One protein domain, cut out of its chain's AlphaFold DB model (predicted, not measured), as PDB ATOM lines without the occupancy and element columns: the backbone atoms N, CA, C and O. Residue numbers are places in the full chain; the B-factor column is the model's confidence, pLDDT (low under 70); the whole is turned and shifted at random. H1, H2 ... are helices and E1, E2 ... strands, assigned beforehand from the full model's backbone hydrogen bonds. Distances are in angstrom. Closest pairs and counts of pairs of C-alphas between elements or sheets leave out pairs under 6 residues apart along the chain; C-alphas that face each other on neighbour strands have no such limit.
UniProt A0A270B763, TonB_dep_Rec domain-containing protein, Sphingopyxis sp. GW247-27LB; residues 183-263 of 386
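Overview. This is residues 183 to 263 of the 386 residues of the protein "TonB_dep_Rec domain-containing protein" of Sphingopyxis sp. GW247-27LB (UniProt A0A270B763). With little regular structure, this is a rounded body mostly of loops: a small hairpin, E1 and E2, leads directly into H1, with short H2 near the middle and H3 far out. The 81 printed residues include E1, E2, H1, H2 and H3 in that order, a mixed class with only 26 residues in named elements; the sheet E1 - E2 is antiparallel. It is compact, radius of gyration of the C-alphas 11.6 A, spanning 33 by 30 by 21 A.

Along the chain. E1 is residues 188 to 191, from C-alpha 188 at (1.523, -24.744, -18.311); E2 is 201 to 204. H1 is 205 to 214, 14.4 A long; H2 is 221 to 224; H3 is 233 to 236, ending at C-alpha 236 (-18.276, -37.614, -7.658).

Arrangement. In the hairpin E1 and E2, N 189 and O 203 are within hydrogen-bond range, 2.9 A. H1 touches H2, closest C-alphas Val 208 and Val 224, 6.9 A. H1 and H3 are apart. Every O i to N i+4 pair in H1 is within hydrogen-bond range.

Size, cuts and confidence. The printed part has no cut. Residues 237 to 263 hold no named element. pLDDT is under 70 at residues 193 to 198, 217 to 223 and 226 to 238.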
ATOM      1  N   LEU A 183       8.333 -27.585 -22.265       93.25
ATOM      2  CA  LEU A 183       9.263 -26.869 -23.151       93.25
ATOM      3  C   LEU A 183       9.546 -25.421 -22.709       93.25
ATOM      4  O   LEU A 183       9.872 -24.568 -23.532       93.25
ATOM      5  N   GLY A 184       9.422 -25.143 -21.407       91.88
ATOM      6  CA  GLY A 184       9.563 -23.801 -20.842       91.88
ATOM      7  C   GLY A 184       8.367 -22.873 -21.076       91.88
ATOM      8  O   GLY A 184       8.492 -21.679 -20.817       91.88
ATOM      9  N   ASN A 185       7.227 -23.381 -21.555       94.50
ATOM     10  CA  ASN A 185       6.010 -22.586 -21.696       94.50
ATOM     11  C   ASN A 185       5.432 -22.236 -20.304       94.50
ATOM     12  O   ASN A 185       5.061 -23.159 -19.576       94.50
ATOM     13  N   PRO A 186       5.343 -20.943 -19.923       94.06
ATOM     14  CA  PRO A 186       4.842 -20.527 -18.610       94.06
ATOM     15  C   PRO A 186       3.326 -20.708 -18.436       94.06
ATOM     16  O   PRO A 186       2.841 -20.709 -17.303       94.06
ATOM     17  N   ASP A 187       2.576 -20.895 -19.525       92.88
ATOM     18  CA  ASP A 187       1.122 -21.095 -19.480       92.88
ATOM     19  C   ASP A 187       0.737 -22.499 -18.994       92.88
ATOM     20  O   ASP A 187      -0.444 -22.777 -18.786       92.88
ATOM     21  N   TYR A 188       1.721 -23.380 -18.783       93.12
ATOM     22  CA  TYR A 188       1.523 -24.744 -18.311       93.12
ATOM     23  C   TYR A 188       2.462 -25.066 -17.147       93.12
ATOM     24  O   TYR A 188       3.629 -24.677 -17.135       93.12
ATOM     25  N   GLN A 189       1.971 -25.852 -16.193       91.00
ATOM     26  CA  GLN A 189       2.746 -26.331 -15.050       91.00
ATOM     27  C   GLN A 189       2.839 -27.852 -15.043       91.00
ATOM     28  O   GLN A 189       1.888 -28.548 -15.399       91.00
ATOM     29  N   VAL A 190       3.993 -28.352 -14.592       89.06
ATOM     30  CA  VAL A 190       4.194 -29.763 -14.252       89.06
ATOM     31  C   VAL A 190       3.896 -29.944 -12.773       89.06
ATOM     32  O   VAL A 190       4.435 -29.216 -11.942       89.06
ATOM     33  N   PHE A 191       3.094 -30.938 -12.423       80.62
ATOM     34  CA  PHE A 191       2.883 -31.314 -11.029       80.62
ATOM     35  C   PHE A 191       2.629 -32.817 -10.908       80.62
ATOM     36  O   PHE A 191       2.347 -33.511 -11.891       80.62
ATOM     37  N   LYS A 192       2.762 -33.324  -9.678       78.06
ATOM     38  CA  LYS A 192       2.504 -34.721  -9.333       78.06
ATOM     39  C   LYS A 192       1.109 -34.842  -8.696       78.06
ATOM     40  O   LYS A 192       0.982 -34.622  -7.496       78.06
ATOM     41  N   PRO A 193       0.064 -35.172  -9.472       67.56
ATOM     42  CA  PRO A 193      -1.327 -35.270  -8.993       67.56
ATOM     43  C   PRO A 193      -1.604 -36.367  -7.951       67.56
ATOM     44  O   PRO A 193      -2.593 -36.304  -7.230       67.56
ATOM     45  N   TRP A 194      -0.809 -37.434  -7.904       67.31
ATOM     46  CA  TRP A 194      -1.035 -38.529  -6.962       67.31
ATOM     47  C   TRP A 194       0.267 -39.273  -6.699       67.31
ATOM     48  O   TRP A 194       1.083 -39.455  -7.606       67.31
ATOM     49  N   VAL A 195       0.474 -39.731  -5.464       61.50
ATOM     50  CA  VAL A 195       1.712 -40.433  -5.094       61.50
ATOM     51  C   VAL A 195       1.880 -41.750  -5.863       61.50
ATOM     52  O   VAL A 195       2.998 -42.102  -6.228       61.50
ATOM     53  N   GLN A 196       0.778 -42.434  -6.199       59.09
ATOM     54  CA  GLN A 196       0.818 -43.700  -6.944       59.09
ATOM     55  C   GLN A 196       0.871 -43.508  -8.469       59.09
ATOM     56  O   GLN A 196       1.110 -44.479  -9.184       59.09
ATOM     57  N   LEU A 197       0.659 -42.287  -8.978       66.62
ATOM     58  CA  LEU A 197       0.741 -42.002 -10.411       66.62
ATOM     59  C   LEU A 197       2.202 -42.138 -10.886       66.62
ATOM     60  O   LEU A 197       3.078 -41.459 -10.327       66.62
ATOM     61  N   PRO A 198       2.490 -43.000 -11.886       64.50
ATOM     62  CA  PRO A 198       3.861 -43.287 -12.296       64.50
ATOM     63  C   PRO A 198       4.519 -42.135 -13.084       64.50
ATOM     64  O   PRO A 198       5.737 -41.987 -13.040       64.50
ATOM     65  N   SER A 199       3.719 -41.266 -13.709       75.75
ATOM     66  CA  SER A 199       4.179 -40.101 -14.477       75.75
ATOM     67  C   SER A 199       3.686 -38.782 -13.886       75.75
ATOM     68  O   SER A 199       2.576 -38.707 -13.350       75.75
ATOM     69  N   ASN A 200       4.487 -37.721 -14.034       81.88
ATOM     70  CA  ASN A 200       4.015 -36.359 -13.800       81.88
ATOM     71  C   ASN A 200       3.050 -35.928 -14.905       81.88
ATOM     72  O   ASN A 200       3.034 -36.477 -16.009       81.88
ATOM     73  N   CYS A 201       2.269 -34.905 -14.599       81.88
ATOM     74  CA  CYS A 201       1.228 -34.390 -15.464       81.88
ATOM     75  C   CYS A 201       1.441 -32.902 -15.745       81.88
ATOM     76  O   CYS A 201       1.985 -32.173 -14.915       81.88
ATOM     77  N   VAL A 202       1.008 -32.476 -16.929       88.31
ATOM     78  CA  VAL A 202       1.003 -31.093 -17.395       88.31
ATOM     79  C   VAL A 202      -0.434 -30.590 -17.469       88.31
ATOM     80  O   VAL A 202      -1.274 -31.241 -18.085       88.31
ATOM     81  N   ALA A 203      -0.703 -29.421 -16.891       88.06
ATOM     82  CA  ALA A 203      -1.983 -28.723 -17.034       88.06
ATOM     83  C   ALA A 203      -1.769 -27.207 -17.182       88.06
ATOM     84  O   ALA A 203      -0.709 -26.708 -16.787       88.06
ATOM     85  N   PRO A 204      -2.750 -26.461 -17.721       91.12
ATOM     86  CA  PRO A 204      -2.664 -25.009 -17.804       91.12
ATOM     87  C   PRO A 204      -2.481 -24.364 -16.424       91.12
ATOM     88  O   PRO A 204      -3.198 -24.687 -15.473       91.12
ATOM     89  N   THR A 205      -1.562 -23.407 -16.318       91.81
ATOM     90  CA  THR A 205      -1.194 -22.703 -15.079       91.81
ATOM     91  C   THR A 205      -2.422 -22.129 -14.374       91.81
ATOM     92  O   THR A 205      -2.612 -22.352 -13.182       91.81
ATOM     93  N   GLN A 206      -3.308 -21.468 -15.118       89.25
ATOM     94  CA  GLN A 206      -4.544 -20.879 -14.590       89.25
ATOM     95  C   GLN A 206      -5.513 -21.908 -13.993       89.25
ATOM     96  O   GLN A 206      -6.196 -21.616 -13.012       89.25
ATOM     97  N   VAL A 207      -5.562 -23.121 -14.550       86.75
ATOM     98  CA  VAL A 207      -6.406 -24.211 -14.049       86.75
ATOM     99  C   VAL A 207      -5.844 -24.722 -12.722       86.75
ATOM    100  O   VAL A 207      -6.595 -24.871 -11.757       86.75
ATOM    101  N   VAL A 208      -4.524 -24.910 -12.645       86.69
ATOM    102  CA  VAL A 208      -3.822 -25.322 -11.416       86.69
ATOM    103  C   VAL A 208      -3.961 -24.262 -10.318       86.69
ATOM    104  O   VAL A 208      -4.257 -24.590  -9.169       86.69
ATOM    105  N   GLU A 209      -3.817 -22.979 -10.651       87.50
ATOM    106  CA  GLU A 209      -4.008 -21.888  -9.692       87.50
ATOM    107  C   GLU A 209      -5.450 -21.788  -9.195       87.50
ATOM    108  O   GLU A 209      -5.683 -21.551  -8.008       87.50
ATOM    109  N   ASN A 210      -6.427 -21.944 -10.090       86.25
ATOM    110  CA  ASN A 210      -7.835 -21.938  -9.713       86.25
ATOM    111  C   ASN A 210      -8.163 -23.103  -8.780       86.25
ATOM    112  O   ASN A 210      -8.922 -22.930  -7.826       86.25
ATOM    113  N   TRP A 211      -7.555 -24.264  -9.028       81.25
ATOM    114  CA  TRP A 211      -7.664 -25.412  -8.145       81.25
ATOM    115  C   TRP A 211      -7.143 -25.086  -6.743       81.25
ATOM    116  O   TRP A 211      -7.883 -25.186  -5.769       81.25
ATOM    117  N   TYR A 212      -5.903 -24.600  -6.658       82.56
ATOM    118  CA  TYR A 212      -5.256 -24.241  -5.396       82.56
ATOM    119  C   TYR A 212      -6.021 -23.177  -4.590       82.56
ATOM    120  O   TYR A 212      -6.019 -23.205  -3.364       82.56
ATOM    121  N   LYS A 213      -6.684 -22.225  -5.263       85.88
ATOM    122  CA  LYS A 213      -7.440 -21.145  -4.604       85.88
ATOM    123  C   LYS A 213      -8.784 -21.594  -4.027       85.88
ATOM    124  O   LYS A 213      -9.226 -21.012  -3.042       85.88
ATOM    125  N   ASN A 214      -9.452 -22.561  -4.657       81.75
ATOM    126  CA  ASN A 214     -10.841 -22.912  -4.335       81.75
ATOM    127  C   ASN A 214     -10.999 -24.280  -3.661       81.75
ATOM    128  O   ASN A 214     -12.074 -24.568  -3.138       81.75
ATOM    129  N   TYR A 215      -9.959 -25.115  -3.670       76.44
ATOM    130  CA  TYR A 215      -9.991 -26.476  -3.140       76.44
ATOM    131  C   TYR A 215      -8.743 -26.754  -2.297       76.44
ATOM    132  O   TYR A 215      -7.686 -26.161  -2.511       76.44
ATOM    133  N   ASP A 216      -8.855 -27.680  -1.343       72.00
ATOM    134  CA  ASP A 216      -7.681 -28.221  -0.660       72.00
ATOM    135  C   ASP A 216      -6.855 -29.029  -1.670       72.00
ATOM    136  O   ASP A 216      -7.315 -30.054  -2.171       72.00
ATOM    137  N   PHE A 217      -5.643 -28.563  -1.987       65.25
ATOM    138  CA  PHE A 217      -4.781 -29.175  -3.003       65.25
ATOM    139  C   PHE A 217      -4.437 -30.638  -2.687       65.25
ATOM    140  O   PHE A 217      -4.169 -31.408  -3.604       65.25
ATOM    141  N   ALA A 218      -4.460 -31.051  -1.416       63.69
ATOM    142  CA  ALA A 218      -4.227 -32.447  -1.053       63.69
ATOM    143  C   ALA A 218      -5.379 -33.373  -1.482       63.69
ATOM    144  O   ALA A 218      -5.182 -34.580  -1.634       63.69
ATOM    145  N   GLN A 219      -6.575 -32.823  -1.696       63.97
ATOM    146  CA  GLN A 219      -7.766 -33.562  -2.085       63.97
ATOM    147  C   GLN A 219      -8.033 -33.374  -3.577       63.97
ATOM    148  O   GLN A 219      -7.991 -32.264  -4.089       63.97
ATOM    149  N   TYR A 220      -8.323 -34.459  -4.294       65.19
ATOM    150  CA  TYR A 220      -8.798 -34.446  -5.684       65.19
ATOM    151  C   TYR A 220      -7.884 -33.807  -6.747       65.19
ATOM    152  O   TYR A 220      -8.326 -33.597  -7.873       65.19
ATOM    153  N   VAL A 221      -6.601 -33.553  -6.462       68.31
ATOM    154  CA  VAL A 221      -5.647 -32.968  -7.433       68.31
ATOM    155  C   VAL A 221      -5.366 -33.860  -8.651       68.31
ATOM    156  O   VAL A 221      -4.823 -33.416  -9.655       68.31
ATOM    157  N   TRP A 222      -5.836 -35.103  -8.651       65.75
ATOM    158  CA  TRP A 222      -5.938 -35.907  -9.869       65.75
ATOM    159  C   TRP A 222      -6.925 -35.355 -10.913       65.75
ATOM    160  O   TRP A 222      -6.771 -35.665 -12.092       65.75
ATOM    161  N   ASN A 223      -7.882 -34.497 -10.534       68.19
ATOM    162  CA  ASN A 223      -8.882 -33.912 -11.441       68.19
ATOM    163  C   ASN A 223      -8.289 -32.957 -12.486       68.19
ATOM    164  O   ASN A 223      -8.886 -32.732 -13.538       68.19
ATOM    165  N   VAL A 224      -7.111 -32.392 -12.222       73.38
ATOM    166  CA  VAL A 224      -6.427 -31.491 -13.161       73.38
ATOM    167  C   VAL A 224      -5.592 -32.239 -14.213       73.38
ATOM    168  O   VAL A 224      -5.080 -31.614 -15.139       73.38
ATOM    169  N   CYS A 225      -5.508 -33.573 -14.132       72.75
ATOM    170  CA  CYS A 225      -4.689 -34.419 -15.006       72.75
ATOM    171  C   CYS A 225      -5.487 -35.364 -15.901       72.75
ATOM    172  O   CYS A 225      -6.625 -35.721 -15.607       72.75
ATOM    173  N   GLY A 226      -4.886 -35.769 -17.025       61.34
ATOM    174  CA  GLY A 226      -5.465 -36.787 -17.906       61.34
ATOM    175  C   GLY A 226      -5.487 -38.171 -17.249       61.34
ATOM    176  O   GLY A 226      -4.732 -38.440 -16.317       61.34
ATOM    177  N   GLY A 227      -6.370 -39.048 -17.730       58.56
ATOM    178  CA  GLY A 227      -6.667 -40.363 -17.143       58.56
ATOM    179  C   GLY A 227      -8.174 -40.559 -16.978       58.56
ATOM    180  O   GLY A 227      -8.937 -40.038 -17.792       58.56
ATOM    181  N   LEU A 228      -8.646 -41.241 -15.926       46.84
ATOM    182  CA  LEU A 228     -10.086 -41.410 -15.609       46.84
ATOM    183  C   LEU A 228     -10.853 -40.110 -15.273       46.84
ATOM    184  O   LEU A 228     -11.905 -40.148 -14.627       46.84
ATOM    185  N   ASN A 229     -10.376 -38.966 -15.758       47.50
ATOM    186  CA  ASN A 229     -11.096 -37.703 -15.776       47.50
ATOM    187  C   ASN A 229     -12.493 -37.842 -16.439       47.50
ATOM    188  O   ASN A 229     -13.384 -37.052 -16.158       47.50
ATOM    189  N   GLY A 230     -12.746 -38.902 -17.224       47.00
ATOM    190  CA  GLY A 230     -14.070 -39.203 -17.780       47.00
ATOM    191  C   GLY A 230     -15.077 -39.925 -16.864       47.00
ATOM    192  O   GLY A 230     -16.273 -39.719 -17.043       47.00
ATOM    193  N   LEU A 231     -14.663 -40.771 -15.905       42.84
ATOM    194  CA  LEU A 231     -15.610 -41.684 -15.221       42.84
ATOM    195  C   LEU A 231     -15.871 -41.333 -13.746       42.84
ATOM    196  O   LEU A 231     -17.022 -41.338 -13.333       42.84
ATOM    197  N   LEU A 232     -14.853 -40.996 -12.944       49.84
ATOM    198  CA  LEU A 232     -15.070 -40.661 -11.522       49.84
ATOM    199  C   LEU A 232     -15.412 -39.184 -11.301       49.84
ATOM    200  O   LEU A 232     -16.182 -38.858 -10.400       49.84
ATOM    201  N   ASN A 233     -14.881 -38.289 -12.139       48.75
ATOM    202  CA  ASN A 233     -15.110 -36.849 -12.018       48.75
ATOM    203  C   ASN A 233     -16.548 -36.459 -12.408       48.75
ATOM    204  O   ASN A 233     -17.194 -35.691 -11.700       48.75
ATOM    205  N   GLY A 234     -17.099 -37.069 -13.466       48.44
ATOM    206  CA  GLY A 234     -18.506 -36.890 -13.847       48.44
ATOM    207  C   GLY A 234     -19.511 -37.430 -12.821       48.44
ATOM    208  O   GLY A 234     -20.675 -37.041 -12.855       48.44
ATOM    209  N   LEU A 235     -19.072 -38.305 -11.907       48.97
ATOM    210  CA  LEU A 235     -19.935 -38.934 -10.907       48.97
ATOM    211  C   LEU A 235     -19.775 -38.338  -9.495       48.97
ATOM    212  O   LEU A 235     -20.777 -38.228  -8.792       48.97
ATOM    213  N   PHE A 236     -18.561 -37.940  -9.072       54.78
ATOM    214  CA  PHE A 236     -18.276 -37.614  -7.658       54.78
ATOM    215  C   PHE A 236     -17.297 -36.446  -7.410       54.78
ATOM    216  O   PHE A 236     -17.104 -36.062  -6.256       54.78
ATOM    217  N   GLY A 237     -16.651 -35.886  -8.441       61.16
ATOM    218  CA  GLY A 237     -15.626 -34.843  -8.282       61.16
ATOM    219  C   GLY A 237     -16.179 -33.410  -8.331       61.16
ATOM    220  O   GLY A 237     -17.205 -33.163  -8.979       61.16
ATOM    221  N   PRO A 238     -15.517 -32.428  -7.682       66.75
ATOM    222  CA  PRO A 238     -15.859 -31.024  -7.872       66.75
ATOM    223  C   PRO A 238     -15.656 -30.622  -9.338       66.75
ATOM    224  O   PRO A 238     -14.588 -30.820  -9.917       66.75
ATOM    225  N   GLN A 239     -16.694 -30.026  -9.925       74.31
ATOM    226  CA  GLN A 239     -16.706 -29.582 -11.317       74.31
ATOM    227  C   GLN A 239     -15.807 -28.351 -11.491       74.31
ATOM    228  O   GLN A 239     -16.239 -27.213 -11.290       74.31
ATOM    229  N   LEU A 240     -14.542 -28.585 -11.845       77.19
ATOM    230  CA  LEU A 240     -13.576 -27.521 -12.089       77.19
ATOM    231  C   LEU A 240     -13.919 -26.793 -13.388       77.19
ATOM    232  O   LEU A 240     -14.030 -27.409 -14.447       77.19
ATOM    233  N   LYS A 241     -14.048 -25.469 -13.313       82.50
ATOM    234  CA  LYS A 241     -14.121 -24.616 -14.498       82.50
ATOM    235  C   LYS A 241     -12.752 -24.049 -14.814       82.50
ATOM    236  O   LYS A 241     -12.041 -23.597 -13.916       82.50
ATOM    237  N   ASP A 242     -12.417 -24.053 -16.091       85.56
ATOM    238  CA  ASP A 242     -11.256 -23.347 -16.602       85.56
ATOM    239  C   ASP A 242     -11.522 -21.831 -16.539       85.56
ATOM    240  O   ASP A 242     -12.459 -21.349 -17.183       85.56
ATOM    241  N   PRO A 243     -10.733 -21.058 -15.771       85.69
ATOM    242  CA  PRO A 243     -10.944 -19.621 -15.623       85.69
ATOM    243  C   PRO A 243     -10.851 -18.830 -16.925       85.69
ATOM    244  O   PRO A 243     -11.476 -17.776 -17.023       85.69
ATOM    245  N   ALA A 244     -10.078 -19.299 -17.910       84.31
ATOM    246  CA  ALA A 244      -9.905 -18.564 -19.161       84.31
ATOM    247  C   ALA A 244     -11.100 -18.712 -20.100       84.31
ATOM    248  O   ALA A 244     -11.429 -17.782 -20.835       84.31
ATOM    249  N   THR A 245     -11.754 -19.873 -20.086       84.25
ATOM    250  CA  THR A 245     -12.846 -20.195 -21.017       84.25
ATOM    251  C   THR A 245     -14.223 -20.177 -20.353       84.25
ATOM    252  O   THR A 245     -15.242 -20.088 -21.039       84.25
ATOM    253  N   GLY A 246     -14.283 -20.279 -19.022       83.06
ATOM    254  CA  GLY A 246     -15.517 -20.414 -18.244       83.06
ATOM    255  C   GLY A 246     -16.224 -21.767 -18.410       83.06
ATOM    256  O   GLY A 246     -17.273 -21.986 -17.795       83.06
ATOM    257  N   GLN A 247     -15.666 -22.665 -19.225       83.12
ATOM    258  CA  GLN A 247     -16.175 -24.012 -19.473       83.12
ATOM    259  C   GLN A 247     -15.691 -24.985 -18.398       83.12
ATOM    260  O   GLN A 247     -14.772 -24.682 -17.635       83.12
ATOM    261  N   LEU A 248     -16.311 -26.164 -18.337       80.56
ATOM    262  CA  LEU A 248     -15.758 -27.269 -17.557       80.56
ATOM    263  C   LEU A 248     -14.366 -27.612 -18.094       80.56
ATOM    264  O   LEU A 248     -14.165 -27.705 -19.306       80.56
ATOM    265  N   TYR A 249     -13.405 -27.753 -17.185       81.19
ATOM    266  CA  TYR A 249     -12.057 -28.153 -17.541       81.19
ATOM    267  C   TYR A 249     -12.071 -29.601 -18.028       81.19
ATOM    268  O   TYR A 249     -12.458 -30.509 -17.295       81.19
ATOM    269  N   ASP A 250     -11.615 -29.793 -19.260       76.62
ATOM    270  CA  ASP A 250     -11.351 -31.095 -19.853       76.62
ATOM    271  C   ASP A 250      -9.958 -31.041 -20.483       76.62
ATOM    272  O   ASP A 250      -9.647 -30.142 -21.268       76.62
ATOM    273  N   VAL A 251      -9.115 -32.009 -20.139       74.81
ATOM    274  CA  VAL A 251      -7.766 -32.158 -20.695       74.81
ATOM    275  C   VAL A 251      -7.821 -32.351 -22.215       74.81
ATOM    276  O   VAL A 251      -6.904 -31.932 -22.918       74.81
ATOM    277  N   ALA A 252      -8.905 -32.926 -22.747       73.88
ATOM    278  CA  ALA A 252      -9.118 -33.072 -24.184       73.88
ATOM    279  C   ALA A 252      -9.246 -31.727 -24.922       73.88
ATOM    280  O   ALA A 252      -8.979 -31.670 -26.123       73.88
ATOM    281  N   ASN A 253      -9.586 -30.637 -24.219       78.38
ATOM    282  CA  ASN A 253      -9.618 -29.289 -24.797       78.38
ATOM    283  C   ASN A 253      -8.213 -28.731 -25.087       78.38
ATOM    284  O   ASN A 253      -8.096 -27.732 -25.792       78.38
ATOM    285  N   TYR A 254      -7.167 -29.385 -24.577       83.25
ATOM    286  CA  TYR A 254      -5.763 -29.016 -24.736       83.25
ATOM    287  C   TYR A 254      -5.010 -30.154 -25.454       83.25
ATOM    288  O   TYR A 254      -4.222 -30.888 -24.848       83.25
ATOM    289  N   PRO A 255      -5.265 -30.393 -26.751       82.50
ATOM    290  CA  PRO A 255      -4.665 -31.517 -27.474       82.50
ATOM    291  C   PRO A 255      -3.129 -31.452 -27.532       82.50
ATOM    292  O   PRO A 255      -2.463 -32.484 -27.619       82.50
ATOM    293  N   GLU A 256      -2.546 -30.257 -27.451       86.44
ATOM    294  CA  GLU A 256      -1.105 -30.015 -27.513       86.44
ATOM    295  C   GLU A 256      -0.313 -30.585 -26.327       86.44
ATOM    296  O   GLU A 256       0.865 -30.914 -26.493       86.44
ATOM    297  N   ILE A 257      -0.952 -30.764 -25.164       85.31
ATOM    298  CA  ILE A 257      -0.326 -31.366 -23.975       85.31
ATOM    299  C   ILE A 257      -0.431 -32.893 -23.952       85.31
ATOM    300  O   ILE A 257      -0.082 -33.504 -22.943       85.31
ATOM    301  N   ASN A 258      -0.903 -33.520 -25.038       83.25
ATOM    302  CA  ASN A 258      -0.959 -34.975 -25.208       83.25
ATOM    303  C   ASN A 258      -1.600 -35.667 -23.997       83.25
ATOM    304  O   ASN A 258      -0.963 -36.468 -23.316       83.25
ATOM    305  N   GLY A 259      -2.836 -35.280 -23.666       78.00
ATOM    306  CA  GLY A 259      -3.568 -35.827 -22.521       78.00
ATOM    307  C   GLY A 259      -2.883 -35.601 -21.168       78.00
ATOM    308  O   GLY A 259      -2.999 -36.433 -20.273       78.00
ATOM    309  N   GLY A 260      -2.134 -34.505 -21.032       80.94
ATOM    310  CA  GLY A 260      -1.376 -34.161 -19.830       80.94
ATOM    311  C   GLY A 260       0.021 -34.779 -19.762       80.94
ATOM    312  O   GLY A 260       0.739 -34.533 -18.797       80.94
ATOM    313  N   ALA A 261       0.458 -35.544 -20.766       80.94
ATOM    314  CA  ALA A 261       1.823 -36.065 -20.812       80.94
ATOM    315  C   ALA A 261       2.872 -34.955 -21.029       80.94
ATOM    316  O   ALA A 261       4.010 -35.088 -20.580       80.94
ATOM    317  N   GLY A 262       2.494 -33.852 -21.675       88.69
ATOM    318  CA  GLY A 262       3.369 -32.732 -22.012       88.69
ATOM    319  C   GLY A 262       3.544 -32.561 -23.515       88.69
ATOM    320  O   GLY A 262       2.915 -33.249 -24.313       88.69
ATOM    321  N   PHE A 263       4.394 -31.621 -23.909       91.88
ATOM    322  CA  PHE A 263       4.616 -31.265 -25.305       91.88
ATOM    323  C   PHE A 263       5.662 -32.163 -25.967       91.88
ATOM    324  O   PHE A 263       6.665 -32.555 -25.364       91.88
TER     325      PHE A 263